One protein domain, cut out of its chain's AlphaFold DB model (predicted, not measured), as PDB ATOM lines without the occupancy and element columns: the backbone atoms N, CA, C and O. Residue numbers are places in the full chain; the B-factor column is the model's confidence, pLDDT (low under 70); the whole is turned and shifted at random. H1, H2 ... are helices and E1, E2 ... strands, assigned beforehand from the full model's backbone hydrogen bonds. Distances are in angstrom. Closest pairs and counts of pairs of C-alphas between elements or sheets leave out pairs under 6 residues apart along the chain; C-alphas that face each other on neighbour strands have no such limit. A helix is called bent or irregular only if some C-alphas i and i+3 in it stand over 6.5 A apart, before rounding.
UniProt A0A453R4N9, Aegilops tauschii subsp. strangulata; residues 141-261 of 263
ATOM      1  N   ILE A 141     219.706 148.708 243.314       94.69
ATOM      2  CA  ILE A 141     218.797 149.405 244.237       94.69
ATOM      3  C   ILE A 141     218.945 150.917 244.076       94.69
ATOM      4  O   ILE A 141     217.939 151.621 244.022       94.69
ATOM      5  N   GLU A 142     220.179 151.415 243.968       94.88
ATOM      6  CA  GLU A 142     220.437 152.839 243.739       94.88
ATOM      7  C   GLU A 142     219.852 153.301 242.395       94.88
ATOM      8  O   GLU A 142     219.160 154.316 242.342       94.88
ATOM      9  N   ALA A 143     220.033 152.514 241.329       96.56
ATOM     10  CA  ALA A 143     219.451 152.793 240.017       96.56
ATOM     11  C   ALA A 143     217.913 152.831 240.057       96.56
ATOM     12  O   ALA A 143     217.305 153.762 239.525       96.56
ATOM     13  N   LEU A 144     217.276 151.865 240.728       94.50
ATOM     14  CA  LEU A 144     215.823 151.859 240.915       94.50
ATOM     15  C   LEU A 144     215.351 153.067 241.739       94.50
ATOM     16  O   LEU A 144     214.359 153.701 241.384       94.50
ATOM     17  N   GLY A 145     216.061 153.405 242.817       93.69
ATOM     18  CA  GLY A 145     215.763 154.572 243.645       93.69
ATOM     19  C   GLY A 145     215.832 155.876 242.850       93.69
ATOM     20  O   GLY A 145     214.907 156.683 242.920       93.69
ATOM     21  N   ASN A 146     216.875 156.047 242.036       95.94
ATOM     22  CA  ASN A 146     217.023 157.206 241.155       95.94
ATOM     23  C   ASN A 146     215.879 157.291 240.139       95.94
ATOM     24  O   ASN A 146     215.281 158.354 239.998       95.94
ATOM     25  N   LEU A 147     215.502 156.170 239.517       95.31
ATOM     26  CA  LEU A 147     214.373 156.121 238.586       95.31
ATOM     27  C   LEU A 147     213.049 156.535 239.252       95.31
ATOM     28  O   LEU A 147     212.263 157.276 238.662       95.31
ATOM     29  N   LEU A 148     212.789 156.077 240.482       93.62
ATOM     30  CA  LEU A 148     211.599 156.478 241.240       93.62
ATOM     31  C   LEU A 148     211.610 157.980 241.544       93.62
ATOM     32  O   LEU A 148     210.595 158.651 241.362       93.62
ATOM     33  N   VAL A 149     212.759 158.522 241.953       95.00
ATOM     34  CA  VAL A 149     212.920 159.959 242.218       95.00
ATOM     35  C   VAL A 149     212.710 160.780 240.946       95.00
ATOM     36  O   VAL A 149     212.015 161.793 240.993       95.00
ATOM     37  N   GLU A 150     213.270 160.362 239.810       95.56
ATOM     38  CA  GLU A 150     213.076 161.027 238.515       95.56
ATOM     39  C   GLU A 150     211.603 161.049 238.105       95.56
ATOM     40  O   GLU A 150     211.071 162.107 237.762       95.56
ATOM     41  N   ARG A 151     210.912 159.907 238.222       93.94
ATOM     42  CA  ARG A 151     209.471 159.816 237.949       93.94
ATOM     43  C   ARG A 151     208.668 160.731 238.861       93.94
ATOM     44  O   ARG A 151     207.844 161.487 238.360       93.94
ATOM     45  N   MET A 152     208.929 160.726 240.167       94.62
ATOM     46  CA  MET A 152     208.210 161.601 241.098       94.62
ATOM     47  C   MET A 152     208.463 163.082 240.806       94.62
ATOM     48  O   MET A 152     207.517 163.863 240.768       94.62
ATOM     49  N   LYS A 153     209.711 163.462 240.507       95.06
ATOM     50  CA  LYS A 153     210.065 164.835 240.115       95.06
ATOM     51  C   LYS A 153     209.387 165.287 238.822       95.06
ATOM     52  O   LYS A 153     209.176 166.485 238.659       95.06
ATOM     53  N   SER A 154     209.022 164.366 237.926       94.31
ATOM     54  CA  SER A 154     208.279 164.706 236.704       94.31
ATOM     55  C   SER A 154     206.868 165.252 236.980       94.31
ATOM     56  O   SER A 154     206.341 166.001 236.163       94.31
ATOM     57  N   PHE A 155     206.296 164.963 238.158       90.81
ATOM     58  CA  PHE A 155     205.035 165.546 238.636       90.81
ATOM     59  C   PHE A 155     205.221 166.894 239.363       90.81
ATOM     60  O   PHE A 155     204.241 167.495 239.798       90.81
ATOM     61  N   GLY A 156     206.461 167.379 239.499       92.00
ATOM     62  CA  GLY A 156     206.820 168.578 240.259       92.00
ATOM     63  C   GLY A 156     207.384 168.274 241.657       92.00
ATOM     64  O   GLY A 156     207.767 167.136 241.950       92.00
ATOM     65  N   PRO A 157     207.496 169.290 242.535       94.62
ATOM     66  CA  PRO A 157     207.852 169.086 243.936       94.62
ATOM     67  C   PRO A 157     206.868 168.123 244.610       94.62
ATOM     68  O   PRO A 157     205.659 168.305 244.505       94.62
ATOM     69  N   TYR A 158     207.387 167.115 245.310       97.06
ATOM     70  CA  TYR A 158     206.588 166.058 245.928       97.06
ATOM     71  C   TYR A 158     207.023 165.806 247.374       97.06
ATOM     72  O   TYR A 158     208.132 166.160 247.783       97.06
ATOM     73  N   ILE A 159     206.154 165.152 248.142       97.38
ATOM     74  CA  ILE A 159     206.428 164.726 249.517       97.38
ATOM     75  C   ILE A 159     206.849 163.257 249.500       97.38
ATOM     76  O   ILE A 159     206.111 162.405 249.016       97.38
ATOM     77  N   ALA A 160     208.014 162.938 250.063       96.69
ATOM     78  CA  ALA A 160     208.384 161.561 250.381       96.69
ATOM     79  C   ALA A 160     207.934 161.240 251.813       96.69
ATOM     80  O   ALA A 160     208.525 161.720 252.782       96.69
ATOM     81  N   LEU A 161     206.872 160.450 251.945       96.25
ATOM     82  CA  LEU A 161     206.223 160.132 253.210       96.25
ATOM     83  C   LEU A 161     206.594 158.718 253.664       96.25
ATOM     84  O   LEU A 161     206.185 157.736 253.055       96.25
ATOM     85  N   HIS A 162     207.318 158.608 254.775       95.00
ATOM     86  CA  HIS A 162     207.516 157.329 255.458       95.00
ATOM     87  C   HIS A 162     206.345 157.067 256.414       95.00
ATOM     88  O   HIS A 162     206.291 157.640 257.505       95.00
ATOM     89  N   LEU A 163     205.404 156.221 255.996       93.50
ATOM     90  CA  LEU A 163     204.167 155.948 256.731       93.50
ATOM     91  C   LEU A 163     204.266 154.605 257.469       93.50
ATOM     92  O   LEU A 163     203.900 153.568 256.930       93.50
ATOM     93  N   ARG A 164     204.756 154.619 258.716       91.88
ATOM     94  CA  ARG A 164     204.899 153.408 259.555       91.88
ATOM     95  C   ARG A 164     203.587 152.991 260.225       91.88
ATOM     96  O   ARG A 164     203.489 152.976 261.452       91.88
ATOM     97  N   TYR A 165     202.575 152.716 259.408       94.38
ATOM     98  CA  TYR A 165     201.252 152.255 259.841       94.38
ATOM     99  C   TYR A 165     201.024 150.779 259.472       94.38
ATOM    100  O   TYR A 165     199.923 150.370 259.114       94.38
ATOM    101  N   GLU A 166     202.087 149.972 259.504       92.75
ATOM    102  CA  GLU A 166     202.007 148.534 259.258       92.75
ATOM    103  C   GLU A 166     201.550 147.765 260.506       92.75
ATOM    104  O   GLU A 166     201.744 148.186 261.653       92.75
ATOM    105  N   LYS A 167     200.970 146.584 260.274       92.62
ATOM    106  CA  LYS A 167     200.393 145.718 261.311       92.62
ATOM    107  C   LYS A 167     201.370 145.379 262.442       92.62
ATOM    108  O   LYS A 167     200.991 145.377 263.611       92.62
ATOM    109  N   ASP A 168     202.627 145.095 262.105       89.06
ATOM    110  CA  ASP A 168     203.665 144.755 263.084       89.06
ATOM    111  C   ASP A 168     203.972 145.935 264.007       89.06
ATOM    112  O   ASP A 168     204.147 145.753 265.213       89.06
ATOM    113  N   MET A 169     203.999 147.142 263.444       91.69
ATOM    114  CA  MET A 169     204.289 148.363 264.168       91.69
ATOM    115  C   MET A 169     203.149 148.677 265.135       91.69
ATOM    116  O   MET A 169     203.403 148.872 266.321       91.69
ATOM    117  N   LEU A 170     201.897 148.624 264.679       94.69
ATOM    118  CA  LEU A 170     200.739 148.867 265.546       94.69
ATOM    119  C   LEU A 170     200.616 147.817 266.660       94.69
ATOM    120  O   LEU A 170     200.410 148.171 267.824       94.69
ATOM    121  N   ALA A 171     200.830 146.535 266.341       94.31
ATOM    122  CA  ALA A 171     200.854 145.469 267.342       94.31
ATOM    123  C   ALA A 171     201.970 145.682 268.373       94.31
ATOM    124  O   ALA A 171     201.720 145.555 269.574       94.31
ATOM    125  N   PHE A 172     203.179 146.032 267.924       91.62
ATOM    126  CA  PHE A 172     204.334 146.250 268.793       91.62
ATOM    127  C   PHE A 172     204.167 147.469 269.704       91.62
ATOM    128  O   PHE A 172     204.482 147.374 270.890       91.62
ATOM    129  N   SER A 173     203.703 148.606 269.175       92.75
ATOM    130  CA  SER A 173     203.509 149.822 269.977       92.75
ATOM    131  C   SER A 173     202.243 149.781 270.825       92.75
ATOM    132  O   SER A 173     202.087 150.632 271.689       92.75
ATOM    133  N   GLY A 174     201.335 148.834 270.575       95.12
ATOM    134  CA  GLY A 174     200.058 148.743 271.281       95.12
ATOM    135  C   GLY A 174     199.125 149.918 271.014       95.12
ATOM    136  O   GLY A 174     198.241 150.172 271.817       95.12
ATOM    137  N   CYS A 175     199.318 150.637 269.909       95.56
ATOM    138  CA  CYS A 175     198.534 151.825 269.591       95.56
ATOM    139  C   CYS A 175     197.255 151.435 268.855       95.56
ATOM    140  O   CYS A 175     197.323 150.865 267.771       95.56
ATOM    141  N   THR A 176     196.109 151.787 269.434       95.56
ATOM    142  CA  THR A 176     194.779 151.407 268.930       95.56
ATOM    143  C   THR A 176     193.926 152.598 268.492       95.56
ATOM    144  O   THR A 176     192.768 152.440 268.123       95.56
ATOM    145  N   TYR A 177     194.479 153.814 268.512       94.25
ATOM    146  CA  TYR A 177     193.738 155.008 268.109       94.25
ATOM    147  C   TYR A 177     193.302 154.929 266.639       94.25
ATOM    148  O   TYR A 177     194.136 154.759 265.747       94.25
ATOM    149  N   GLY A 178     192.000 155.099 266.406       90.38
ATOM    150  CA  GLY A 178     191.388 155.012 265.079       90.38
ATOM    151  C   GLY A 178     191.092 153.588 264.605       90.38
ATOM    152  O   GLY A 178     190.588 153.443 263.497       90.38
ATOM    153  N   LEU A 179     191.374 152.569 265.422       95.56
ATOM    154  CA  LEU A 179     191.058 151.175 265.121       95.56
ATOM    155  C   LEU A 179     189.703 150.771 265.710       95.56
ATOM    156  O   LEU A 179     189.253 151.344 266.704       95.56
ATOM    157  N   SER A 180     189.073 149.760 265.120       96.00
ATOM    158  CA  SER A 180     187.922 149.089 265.725       96.00
ATOM    159  C   SER A 180     188.337 148.185 266.893       96.00
ATOM    160  O   SER A 180     189.517 147.859 267.073       96.00
ATOM    161  N   ASP A 181     187.357 147.718 267.668       96.38
ATOM    162  CA  ASP A 181     187.598 146.738 268.734       96.38
ATOM    163  C   ASP A 181     188.193 145.438 268.167       96.38
ATOM    164  O   ASP A 181     189.166 144.913 268.702       96.38
ATOM    165  N   THR A 182     187.696 144.973 267.015       96.75
ATOM    166  CA  THR A 182     188.189 143.747 266.365       96.75
ATOM    167  C   THR A 182     189.631 143.885 265.877       96.75
ATOM    168  O   THR A 182     190.428 142.962 266.021       96.75
ATOM    169  N   GLU A 183     189.979 145.040 265.304       96.75
ATOM    170  CA  GLU A 183     191.352 145.349 264.892       96.75
ATOM    171  C   GLU A 183     192.284 145.422 266.112       96.75
ATOM    172  O   GLU A 183     193.382 144.862 266.122       96.75
ATOM    173  N   SER A 184     191.821 146.058 267.187       96.62
ATOM    174  CA  SER A 184     192.574 146.188 268.437       96.62
ATOM    175  C   SER A 184     192.860 144.829 269.086       96.62
ATOM    176  O   SER A 184     193.992 144.573 269.513       96.62
ATOM    177  N   GLU A 185     191.868 143.937 269.122       96.50
ATOM    178  CA  GLU A 185     192.010 142.562 269.612       96.50
ATOM    179  C   GLU A 185     192.980 141.745 268.752       96.50
ATOM    180  O   GLU A 185     193.849 141.050 269.284       96.50
ATOM    181  N   GLU A 186     192.898 141.868 267.424       96.62
ATOM    182  CA  GLU A 186     193.826 141.210 266.504       96.62
ATOM    183  C   GLU A 186     195.282 141.601 266.791       96.62
ATOM    184  O   GLU A 186     196.162 140.740 266.934       96.62
ATOM    185  N   LEU A 187     195.550 142.901 266.914       95.75
ATOM    186  CA  LEU A 187     196.886 143.409 267.211       95.75
ATOM    187  C   LEU A 187     197.374 142.970 268.599       95.75
ATOM    188  O   LEU A 187     198.562 142.668 268.770       95.75
ATOM    189  N   ALA A 188     196.476 142.885 269.585       95.62
ATOM    190  CA  ALA A 188     196.789 142.350 270.907       95.62
ATOM    191  C   ALA A 188     197.165 140.860 270.848       95.62
ATOM    192  O   ALA A 188     198.162 140.462 271.458       95.62
ATOM    193  N   MET A 189     196.454 140.049 270.057       95.19
ATOM    194  CA  MET A 189     196.791 138.637 269.840       95.19
ATOM    195  C   MET A 189     198.163 138.470 269.180       95.19
ATOM    196  O   MET A 189     198.970 137.652 269.630       95.19
ATOM    197  N   ILE A 190     198.475 139.270 268.156       92.81
ATOM    198  CA  ILE A 190     199.798 139.261 267.508       92.81
ATOM    199  C   ILE A 190     200.888 139.587 268.526       92.81
ATOM    200  O   ILE A 190     201.901 138.881 268.613       92.81
ATOM    201  N   ARG A 191     200.675 140.628 269.340       93.06
ATOM    202  CA  ARG A 191     201.609 141.002 270.400       93.06
ATOM    203  C   ARG A 191     201.785 139.874 271.411       93.06
ATOM    204  O   ARG A 191     202.931 139.558 271.734       93.06
ATOM    205  N   GLY A 192     200.704 139.236 271.856       92.50
ATOM    206  CA  GLY A 192     200.723 138.085 272.765       92.50
ATOM    207  C   GLY A 192     201.524 136.902 272.213       92.50
ATOM    208  O   GLY A 192     202.436 136.409 272.878       92.50
ATOM    209  N   ASN A 193     201.272 136.527 270.958       91.25
ATOM    210  CA  ASN A 193     201.896 135.373 270.299       91.25
ATOM    211  C   ASN A 193     203.374 135.589 269.928       91.25
ATOM    212  O   ASN A 193     204.121 134.629 269.722       91.25
ATOM    213  N   THR A 194     203.839 136.839 269.859       86.31
ATOM    214  CA  THR A 194     205.215 137.150 269.447       86.31
ATOM    215  C   THR A 194     206.212 136.973 270.596       86.31
ATOM    216  O   THR A 194     206.552 137.918 271.303       86.31
ATOM    217  N   THR A 195     206.720 135.760 270.804       84.75
ATOM    218  CA  THR A 195     207.516 135.359 271.991       84.75
ATOM    219  C   THR A 195     208.727 136.242 272.331       84.75
ATOM    220  O   THR A 195     209.086 136.377 273.498       84.75
ATOM    221  N   TYR A 196     209.362 136.876 271.344       77.81
ATOM    222  CA  TYR A 196     210.564 137.693 271.544       77.81
ATOM    223  C   TYR A 196     210.288 139.167 271.891       77.81
ATOM    224  O   TYR A 196     211.232 139.914 272.178       77.81
ATOM    225  N   TRP A 197     209.027 139.612 271.880       84.44
ATOM    226  CA  TRP A 197     208.637 140.925 272.404       84.44
ATOM    227  C   TRP A 197     208.399 140.839 273.907       84.44
ATOM    228  O   TRP A 197     207.552 140.073 274.356       84.44
ATOM    229  N   LYS A 198     209.149 141.630 274.680       83.00
ATOM    230  CA  LYS A 198     209.144 141.551 276.147       83.00
ATOM    231  C   LYS A 198     207.895 142.147 276.793       83.00
ATOM    232  O   LYS A 198     207.455 141.635 277.810       83.00
ATOM    233  N   VAL A 199     207.373 143.234 276.228       86.81
ATOM    234  CA  VAL A 199     206.221 143.965 276.773       86.81
ATOM    235  C   VAL A 199     204.971 143.516 276.023       86.81
ATOM    236  O   VAL A 199     204.970 143.511 274.789       86.81
ATOM    237  N   LYS A 200     203.949 143.080 276.765       89.62
ATOM    238  CA  LYS A 200     202.683 142.544 276.233       89.62
ATOM    239  C   LYS A 200     201.497 143.411 276.613       89.62
ATOM    240  O   LYS A 200     200.669 143.709 275.760       89.62
ATOM    241  N   ASP A 201     201.475 143.859 277.856       91.94
ATOM    242  CA  ASP A 201     200.457 144.767 278.357       91.94
ATOM    243  C   ASP A 201     200.951 146.194 278.137       91.94
ATOM    244  O   ASP A 201     202.009 146.583 278.634       91.94
ATOM    245  N   ILE A 202     200.234 146.931 277.293       93.94
ATOM    246  CA  ILE A 202     200.582 148.284 276.870       93.94
ATOM    247  C   ILE A 202     199.319 149.127 276.968       93.94
ATOM    248  O   ILE A 202     198.294 148.745 276.407       93.94
ATOM    249  N   ASP A 203     199.414 150.269 277.644       95.50
ATOM    250  CA  ASP A 203     198.360 151.277 277.646       95.50
ATOM    251  C   ASP A 203     198.446 152.120 276.352       95.50
ATOM    252  O   ASP A 203     199.417 152.866 276.166       95.50
ATOM    253  N   PRO A 204     197.461 152.021 275.437       94.88
ATOM    254  CA  PRO A 204     197.471 152.771 274.182       94.88
ATOM    255  C   PRO A 204     197.420 154.291 274.385       94.88
ATOM    256  O   PRO A 204     198.002 155.035 273.590       94.88
ATOM    257  N   LEU A 205     196.729 154.770 275.425       95.69
ATOM    258  CA  LEU A 205     196.565 156.198 275.698       95.69
ATOM    259  C   LEU A 205     197.868 156.795 276.221       95.69
ATOM    260  O   LEU A 205     198.264 157.881 275.790       95.69
ATOM    261  N   GLU A 206     198.568 156.063 277.085       96.19
ATOM    262  CA  GLU A 206     199.889 156.458 277.569       96.19
ATOM    263  C   GLU A 206     200.919 156.488 276.429       96.19
ATOM    264  O   GLU A 206     201.681 157.448 276.303       96.19
ATOM    265  N   GLN A 207     200.939 155.479 275.549       94.50
ATOM    266  CA  GLN A 207     201.843 155.497 274.391       94.50
ATOM    267  C   GLN A 207     201.555 156.684 273.468       94.50
ATOM    268  O   GLN A 207     202.478 157.307 272.933       94.50
ATOM    269  N   ARG A 208     200.275 157.025 273.289       94.31
ATOM    270  CA  ARG A 208     199.871 158.150 272.451       94.31
ATOM    271  C   ARG A 208     200.282 159.488 273.054       94.31
ATOM    272  O   ARG A 208     200.831 160.313 272.325       94.31
ATOM    273  N   SER A 209     200.055 159.700 274.350       95.69
ATOM    274  CA  SER A 209     200.379 160.965 275.026       95.69
ATOM    275  C   SER A 209     201.883 161.260 275.032       95.69
ATOM    276  O   SER A 209     202.282 162.413 274.881       95.69
ATOM    277  N   HIS A 210     202.720 160.221 275.101       94.50
ATOM    278  CA  HIS A 210     204.177 160.335 274.993       94.50
ATOM    279  C   HIS A 210     204.699 160.421 273.545       94.50
ATOM    280  O   HIS A 210     205.908 160.509 273.330       94.50
ATOM    281  N   GLY A 211     203.818 160.389 272.539       92.81
ATOM    282  CA  GLY A 211     204.208 160.464 271.129       92.81
ATOM    283  C   GLY A 211     204.915 159.207 270.610       92.81
ATOM    284  O   GLY A 211     205.700 159.281 269.667       92.81
ATOM    285  N   HIS A 212     204.675 158.045 271.224       92.81
ATOM    286  CA  HIS A 212     205.246 156.763 270.795       92.81
ATOM    287  C   HIS A 212     204.410 156.049 269.727       92.81
ATOM    288  O   HIS A 212     204.891 155.105 269.095       92.81
ATOM    289  N   CYS A 213     203.181 156.509 269.492       94.56
ATOM    290  CA  CYS A 213     202.324 155.982 268.440       94.56
ATOM    291  C   CYS A 213     202.624 156.598 267.070       94.56
ATOM    292  O   CYS A 213     202.824 157.813 266.984       94.56
ATOM    293  N   PRO A 214     202.574 155.805 265.983       94.62
ATOM    294  CA  PRO A 214     202.561 156.368 264.641       94.62
ATOM    295  C   PRO A 214     201.304 157.227 264.435       94.62
ATOM    296  O   PRO A 214     200.259 156.994 265.049       94.62
ATOM    297  N   LEU A 215     201.407 158.227 263.561       95.06
ATOM    298  CA  LEU A 215     200.238 158.956 263.077       95.06
ATOM    299  C   LEU A 215     199.405 158.045 262.173       95.06
ATOM    300  O   LEU A 215     199.967 157.297 261.369       95.06
ATOM    301  N   THR A 216     198.080 158.124 262.283       95.88
ATOM    302  CA  THR A 216     197.189 157.446 261.328       95.88
ATOM    303  C   THR A 216     197.282 158.122 259.953       95.88
ATOM    304  O   THR A 216     197.638 159.304 259.880       95.88
ATOM    305  N   PRO A 217     196.933 157.443 258.842       96.56
ATOM    306  CA  PRO A 217     196.946 158.088 257.526       96.56
ATOM    307  C   PRO A 217     196.067 159.353 257.480       96.56
ATOM    308  O   PRO A 217     196.464 160.366 256.900       96.56
ATOM    309  N   LYS A 218     194.925 159.344 258.183       96.56
ATOM    310  CA  LYS A 218     194.063 160.520 258.383       96.56
ATOM    311  C   LYS A 218     194.813 161.686 259.026       96.56
ATOM    312  O   LYS A 218     194.766 162.808 258.519       96.56
ATOM    313  N   GLU A 219     195.503 161.431 260.134       97.19
ATOM    314  CA  GLU A 219     196.259 162.455 260.861       97.19
ATOM    315  C   GLU A 219     197.409 163.009 260.026       97.19
ATOM    316  O   GLU A 219     197.629 164.218 260.022       97.19
ATOM    317  N   VAL A 220     198.092 162.152 259.264       97.25
ATOM    318  CA  VAL A 220     199.125 162.585 258.318       97.25
ATOM    319  C   VAL A 220     198.535 163.516 257.262       97.25
ATOM    320  O   VAL A 220     199.081 164.592 257.030       97.25
ATOM    321  N   GLY A 221     197.394 163.166 256.663       97.19
ATOM    322  CA  GLY A 221     196.730 164.022 255.677       97.19
ATOM    323  C   GLY A 221     196.325 165.381 256.256       97.19
ATOM    324  O   GLY A 221     196.525 166.420 255.621       97.19
ATOM    325  N   MET A 222     195.798 165.398 257.483       97.75
ATOM    326  CA  MET A 222     195.480 166.640 258.198       97.75
ATOM    327  C   MET A 222     196.732 167.472 258.482       97.75
ATOM    328  O   MET A 222     196.728 168.676 258.234       97.75
ATOM    329  N   PHE A 223     197.805 166.835 258.949       97.44
ATOM    330  CA  PHE A 223     199.071 167.490 259.255       97.44
ATOM    331  C   PHE A 223     199.693 168.131 258.010       97.44
ATOM    332  O   PHE A 223     200.035 169.309 258.035       97.44
ATOM    333  N   LEU A 224     199.762 167.401 256.892       97.94
ATOM    334  CA  LEU A 224     200.275 167.936 255.629       97.94
ATOM    335  C   LEU A 224     199.424 169.108 255.114       97.94
ATOM    336  O   LEU A 224     199.976 170.112 254.671       97.94
ATOM    337  N   SER A 225     198.094 169.025 255.237       97.38
ATOM    338  CA  SER A 225     197.202 170.142 254.885       97.38
ATOM    339  C   SER A 225     197.478 171.377 255.756       97.38
ATOM    340  O   SER A 225     197.545 172.494 255.252       97.38
ATOM    341  N   ALA A 226     197.670 171.181 257.066       98.06
ATOM    342  CA  ALA A 226     197.937 172.258 258.020       98.06
ATOM    343  C   ALA A 226     199.303 172.932 257.805       98.06
ATOM    344  O   ALA A 226     199.449 174.117 258.092       98.06
ATOM    345  N   LEU A 227     200.285 172.207 257.259       97.69
ATOM    346  CA  LEU A 227     201.565 172.775 256.822       97.69
ATOM    347  C   LEU A 227     201.452 173.629 255.543       97.69
ATOM    348  O   LEU A 227     202.435 174.255 255.151       97.69
ATOM    349  N   GLY A 228     200.281 173.669 254.901       97.25
ATOM    350  CA  GLY A 228     200.021 174.487 253.717       97.25
ATOM    351  C   GLY A 228     200.291 173.788 252.385       97.25
ATOM    352  O   GLY A 228     200.302 174.455 251.351       97.25
ATOM    353  N   TYR A 229     200.493 172.466 252.374       97.44
ATOM    354  CA  TYR A 229     200.608 171.729 251.115       97.44
ATOM    355  C   TYR A 229     199.245 171.668 250.407       97.44
ATOM    356  O   TYR A 229     198.264 171.235 251.020       97.44
ATOM    357  N   PRO A 230     199.151 172.073 249.126       96.81
ATOM    358  CA  PRO A 230     197.909 171.964 248.370       96.81
ATOM    359  C   PRO A 230     197.556 170.496 248.115       96.81
ATOM    360  O   PRO A 230     198.444 169.647 248.016       96.81
ATOM    361  N   SER A 231     196.270 170.204 247.921       96.69
ATOM    362  CA  SER A 231     195.785 168.845 247.625       96.69
ATOM    363  C   SER A 231     196.388 168.243 246.354       96.69
ATOM    364  O   SER A 231     196.503 167.028 246.234       96.69
ATOM    365  N   SER A 232     196.825 169.084 245.415       96.12
ATOM    366  CA  SER A 232     197.532 168.675 244.199       96.12
ATOM    367  C   SER A 232     198.983 168.239 244.429       96.12
ATOM    368  O   SER A 232     199.629 167.822 243.472       96.12
ATOM    369  N   THR A 233     199.519 168.336 245.653       97.38
ATOM    370  CA  THR A 233     200.894 167.916 245.958       97.38
ATOM    371  C   THR A 233     201.029 166.402 245.783       97.38
ATOM    372  O   THR A 233     200.342 165.659 246.489       97.38
ATOM    373  N   PRO A 234     201.923 165.913 244.907       97.19
ATOM    374  CA  PRO A 234     202.205 164.490 244.806       97.19
ATOM    375  C   PRO A 234     202.843 163.964 246.092       97.19
ATOM    376  O   PRO A 234     203.751 164.588 246.651       97.19
ATOM    377  N   VAL A 235     202.407 162.795 246.550       97.50
ATOM    378  CA  VAL A 235     202.954 162.131 247.736       97.50
ATOM    379  C   VAL A 235     203.434 160.741 247.348       97.50
ATOM    380  O   VAL A 235     202.662 159.904 246.889       97.50
ATOM    381  N   TYR A 236     204.721 160.480 247.551       96.94
ATOM    382  CA  TYR A 236     205.292 159.144 247.466       96.94
ATOM    383  C   TYR A 236     205.265 158.488 248.847       96.94
ATOM    384  O   TYR A 236     205.899 158.984 249.780       96.94
ATOM    385  N   ILE A 237     204.567 157.366 248.975       95.81
ATOM    386  CA  ILE A 237     204.445 156.599 250.211       95.81
ATOM    387  C   ILE A 237     205.529 155.523 250.244       95.81
ATOM    388  O   ILE A 237     205.502 154.545 249.499       95.81
ATOM    389  N   ALA A 238     206.479 155.704 251.155       93.81
ATOM    390  CA  ALA A 238     207.473 154.713 251.528       93.81
ATOM    391  C   ALA A 238     206.969 153.944 252.758       93.81
ATOM    392  O   ALA A 238     207.207 154.355 253.892       93.81
ATOM    393  N   ALA A 239     206.259 152.843 252.537       91.88
ATOM    394  CA  ALA A 239     205.729 151.993 253.599       91.88
ATOM    395  C   ALA A 239     205.662 150.530 253.155       91.88
ATOM    396  O   ALA A 239     205.732 150.234 251.957       91.88
ATOM    397  N   GLY A 240     205.533 149.624 254.125       88.81
ATOM    398  CA  GLY A 240     205.003 148.289 253.866       88.81
ATOM    399  C   GLY A 240     203.491 148.317 253.619       88.81
ATOM    400  O   GLY A 240     202.907 149.352 253.301       88.81
ATOM    401  N   GLU A 241     202.846 147.164 253.788       90.38
ATOM    402  CA  GLU A 241     201.387 147.072 253.736       90.38
ATOM    403  C   GLU A 241     200.761 147.881 254.881       90.38
ATOM    404  O   GLU A 241     200.991 147.599 256.062       90.38
ATOM    405  N   ILE A 242     199.980 148.902 254.521       93.81
ATOM    406  CA  ILE A 242     199.260 149.738 255.481       93.81
ATOM    407  C   ILE A 242     198.137 148.914 256.105       93.81
ATOM    408  O   ILE A 242     197.324 148.320 255.397       93.81
ATOM    409  N   TYR A 243     198.081 148.892 257.434       95.19
ATOM    410  CA  TYR A 243     197.043 148.168 258.156       95.19
ATOM    411  C   TYR A 243     195.645 148.686 257.785       95.19
ATOM    412  O   TYR A 243     195.450 149.892 257.652       95.19
ATOM    413  N   GLY A 244     194.713 147.755 257.551       92.94
ATOM    414  CA  GLY A 244     193.361 147.963 257.000       92.94
ATOM    415  C   GLY A 244     193.285 148.497 255.560       92.94
ATOM    416  O   GLY A 244     192.190 148.632 255.022       92.94
ATOM    417  N   GLY A 245     194.417 148.728 254.888       93.50
ATOM    418  CA  GLY A 245     194.455 149.041 253.460       93.50
ATOM    419  C   GLY A 245     193.660 150.298 253.092       93.50
ATOM    420  O   GLY A 245     193.857 151.367 253.671       93.50
ATOM    421  N   GLU A 246     192.769 150.178 252.106       92.81
ATOM    422  CA  GLU A 246     191.999 151.309 251.568       92.81
ATOM    423  C   GLU A 246     191.126 152.007 252.618       92.81
ATOM    424  O   GLU A 246     190.991 153.231 252.566       92.81
ATOM    425  N   SER A 247     190.581 151.272 253.597       94.25
ATOM    426  CA  SER A 247     189.677 151.848 254.603       94.25
ATOM    427  C   SER A 247     190.372 152.900 255.468       94.25
ATOM    428  O   SER A 247     189.797 153.958 255.716       94.25
ATOM    429  N   HIS A 248     191.626 152.662 255.863       94.50
ATOM    430  CA  HIS A 248     192.424 153.624 256.632       94.50
ATOM    431  C   HIS A 248     193.110 154.664 255.744       94.50
ATOM    432  O   HIS A 248     193.424 155.760 256.207       94.50
ATOM    433  N   MET A 249     193.313 154.366 254.459       95.75
ATOM    434  CA  MET A 249     193.954 155.271 253.498       95.75
ATOM    435  C   MET A 249     193.006 156.308 252.883       95.75
ATOM    436  O   MET A 249     193.482 157.338 252.397       95.75
ATOM    437  N   VAL A 250     191.688 156.086 252.921       95.62
ATOM    438  CA  VAL A 250     190.680 156.936 252.257       95.62
ATOM    439  C   VAL A 250     190.775 158.415 252.652       95.62
ATOM    440  O   VAL A 250     190.701 159.303 251.801       95.62
ATOM    441  N   ASP A 251     191.014 158.700 253.933       94.12
ATOM    442  CA  ASP A 251     191.140 160.069 254.439       94.12
ATOM    443  C   ASP A 251     192.397 160.767 253.892       94.12
ATOM    444  O   ASP A 251     192.362 161.961 253.588       94.12
ATOM    445  N   LEU A 252     193.508 160.037 253.734       96.88
ATOM    446  CA  LEU A 252     194.736 160.576 253.147       96.88
ATOM    447  C   LEU A 252     194.563 160.809 251.642       96.88
ATOM    448  O   LEU A 252     194.884 161.887 251.147       96.88
ATOM    449  N   GLN A 253     193.991 159.828 250.941       96.88
ATOM    450  CA  GLN A 253     193.740 159.863 249.498       96.88
ATOM    451  C   GLN A 253     192.757 160.974 249.100       96.88
ATOM    452  O   GLN A 253     192.938 161.622 248.072       96.88
ATOM    453  N   SER A 254     191.733 161.239 249.917       96.62
ATOM    454  CA  SER A 254     190.784 162.333 249.659       96.62
ATOM    455  C   SER A 254     191.430 163.721 249.762       96.62
ATOM    456  O   SER A 254     191.024 164.646 249.058       96.62
ATOM    457  N   ARG A 255     192.453 163.874 250.614       97.44
ATOM    458  CA  ARG A 255     193.201 165.129 250.792       97.44
ATOM    459  C   ARG A 255     194.307 165.300 249.761       97.44
ATOM    460  O   ARG A 255     194.529 166.418 249.310       97.44
ATOM    461  N   PHE A 256     194.972 164.210 249.395       97.38
ATOM    462  CA  PHE A 256     196.061 164.177 248.425       97.38
ATOM    463  C   PHE A 256     195.769 163.093 247.384       97.38
ATOM    464  O   PHE A 256     196.154 161.946 247.585       97.38
ATOM    465  N   PRO A 257     195.100 163.422 246.263       95.94
ATOM    466  CA  PRO A 257     194.686 162.420 245.281       95.94
ATOM    467  C   PRO A 257     195.838 161.766 244.505       95.94
ATOM    468  O   PRO A 257     195.658 160.716 243.892       95.94
ATOM    469  N   ILE A 258     197.025 162.376 244.507       95.31
ATOM    470  CA  ILE A 258     198.205 161.878 243.791       95.31
ATOM    471  C   ILE A 258     199.095 161.118 244.783       95.31
ATOM    472  O   ILE A 258     200.164 161.596 245.170       95.31
ATOM    473  N   LEU A 259     198.630 159.943 245.219       94.69
ATOM    474  CA  LEU A 259     199.423 159.014 246.026       94.69
ATOM    475  C   LEU A 259     200.113 157.998 245.117       94.69
ATOM    476  O   LEU A 259     199.467 157.299 244.341       94.69
ATOM    477  N   MET A 260     201.430 157.905 245.243       93.31
ATOM    478  CA  MET A 260     202.266 156.937 244.539       93.31
ATOM    479  C   MET A 260     202.963 156.053 245.565       93.31
ATOM    480  O   MET A 260     203.334 156.518 246.641       93.31
ATOM    481  N   ASN A 261     203.183 154.787 245.243       91.56
ATOM    482  CA  ASN A 261     203.999 153.896 246.057       91.56
ATOM    483  C   ASN A 261     204.894 153.040 245.141       91.56
ATOM    484  O   ASN A 261     205.005 153.312 243.946       91.56
TER     485      ASN A 261
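This is residues 141 to 261 of the 263 residues of a protein of Aegilops tauschii subsp. strangulata (UniProt A0A453R4N9). The shape has two lobes: one holds a small parallel strand pair, E1 and E2, with helices H5 and H6 side by side over one face of it, and the other is a looser group of the short helices H2 and H4 and the longer H3, with loops between. H1 lies on the other side of the strand pair from H5 and H6, and its residues 141 to 147 stick out as a free arm. The printed part has 121 residues, with six named helices and two named strands in the order H1, E1, H2, H3, H4, H5, E2, H6, and its class is mostly helix. It is only just compact, close to loose, with a radius of gyration of the C-alphas of 16.3 A and spans of 46 by 33 by 25 A.

H1, residues 141 to 154, touches no helix; its closest C-alpha to E2, residues 235 to 238, is that of Met 152, 7.4 A from that of Tyr 236. E1, residues 159 to 162, is the parallel neighbour of E2, at 25 degrees between directions; N 161 and O 236 are 2.8 A apart, as are N 236 and O 159, within hydrogen-bond range. Residues 235 to 236 of E2 also pair, parallel, with residues 259 to 260. H2, residues 167 to 173, touches H3, residues 181 to 193, about perpendicular at 77 degrees; the closest C-alphas are those of Ala 171 and Leu 187, 4.5 A apart, and H3 touches with residues 187 to 191 alone. H4, residues 204 to 209, is close to H2 but not clearly touching, with the C-alphas of Ser 173 and Gln 207 closest at 7.4 A. H5, residues 217 to 226, touches H6, residues 246 to 255, the same way at a shallow tilt of 10 degrees; the closest C-alphas are those of Gly 221 and Leu 252, 4.7 A apart. E1, H2 to H5 and E2 form a strand-helix-strand unit, two parallel neighbour strands with helices between them along the chain. Every O i to N i+4 pair is within hydrogen-bond range in H1, H2, H3, H4 and H5, but 3 of 6 are in H6.

H1 begins with C-alpha 141 at (218.797, 149.405, 244.237) and is 20.0 A long. E1 and E2 each measure 9.5 A. H3 is 18.3 A long and H5 14.2 A, with C-alpha 217 at (196.946, 158.088, 257.526). H6, 13.9 A long, ends with C-alpha 255 at (193.201, 165.129, 250.792) and is only just irregular: C-alphas 248 and 251 are 6.9 A apart.

The two C-alphas farthest apart, those of Ser 154 and Asp 201, are 46.8 A apart. The printed part has no cut. The links from H1 to E1 and from E1 to H2 are tight, the others short, and no link is long. The mean pLDDT of the printed part is 94.3, and no printed residue is under 70.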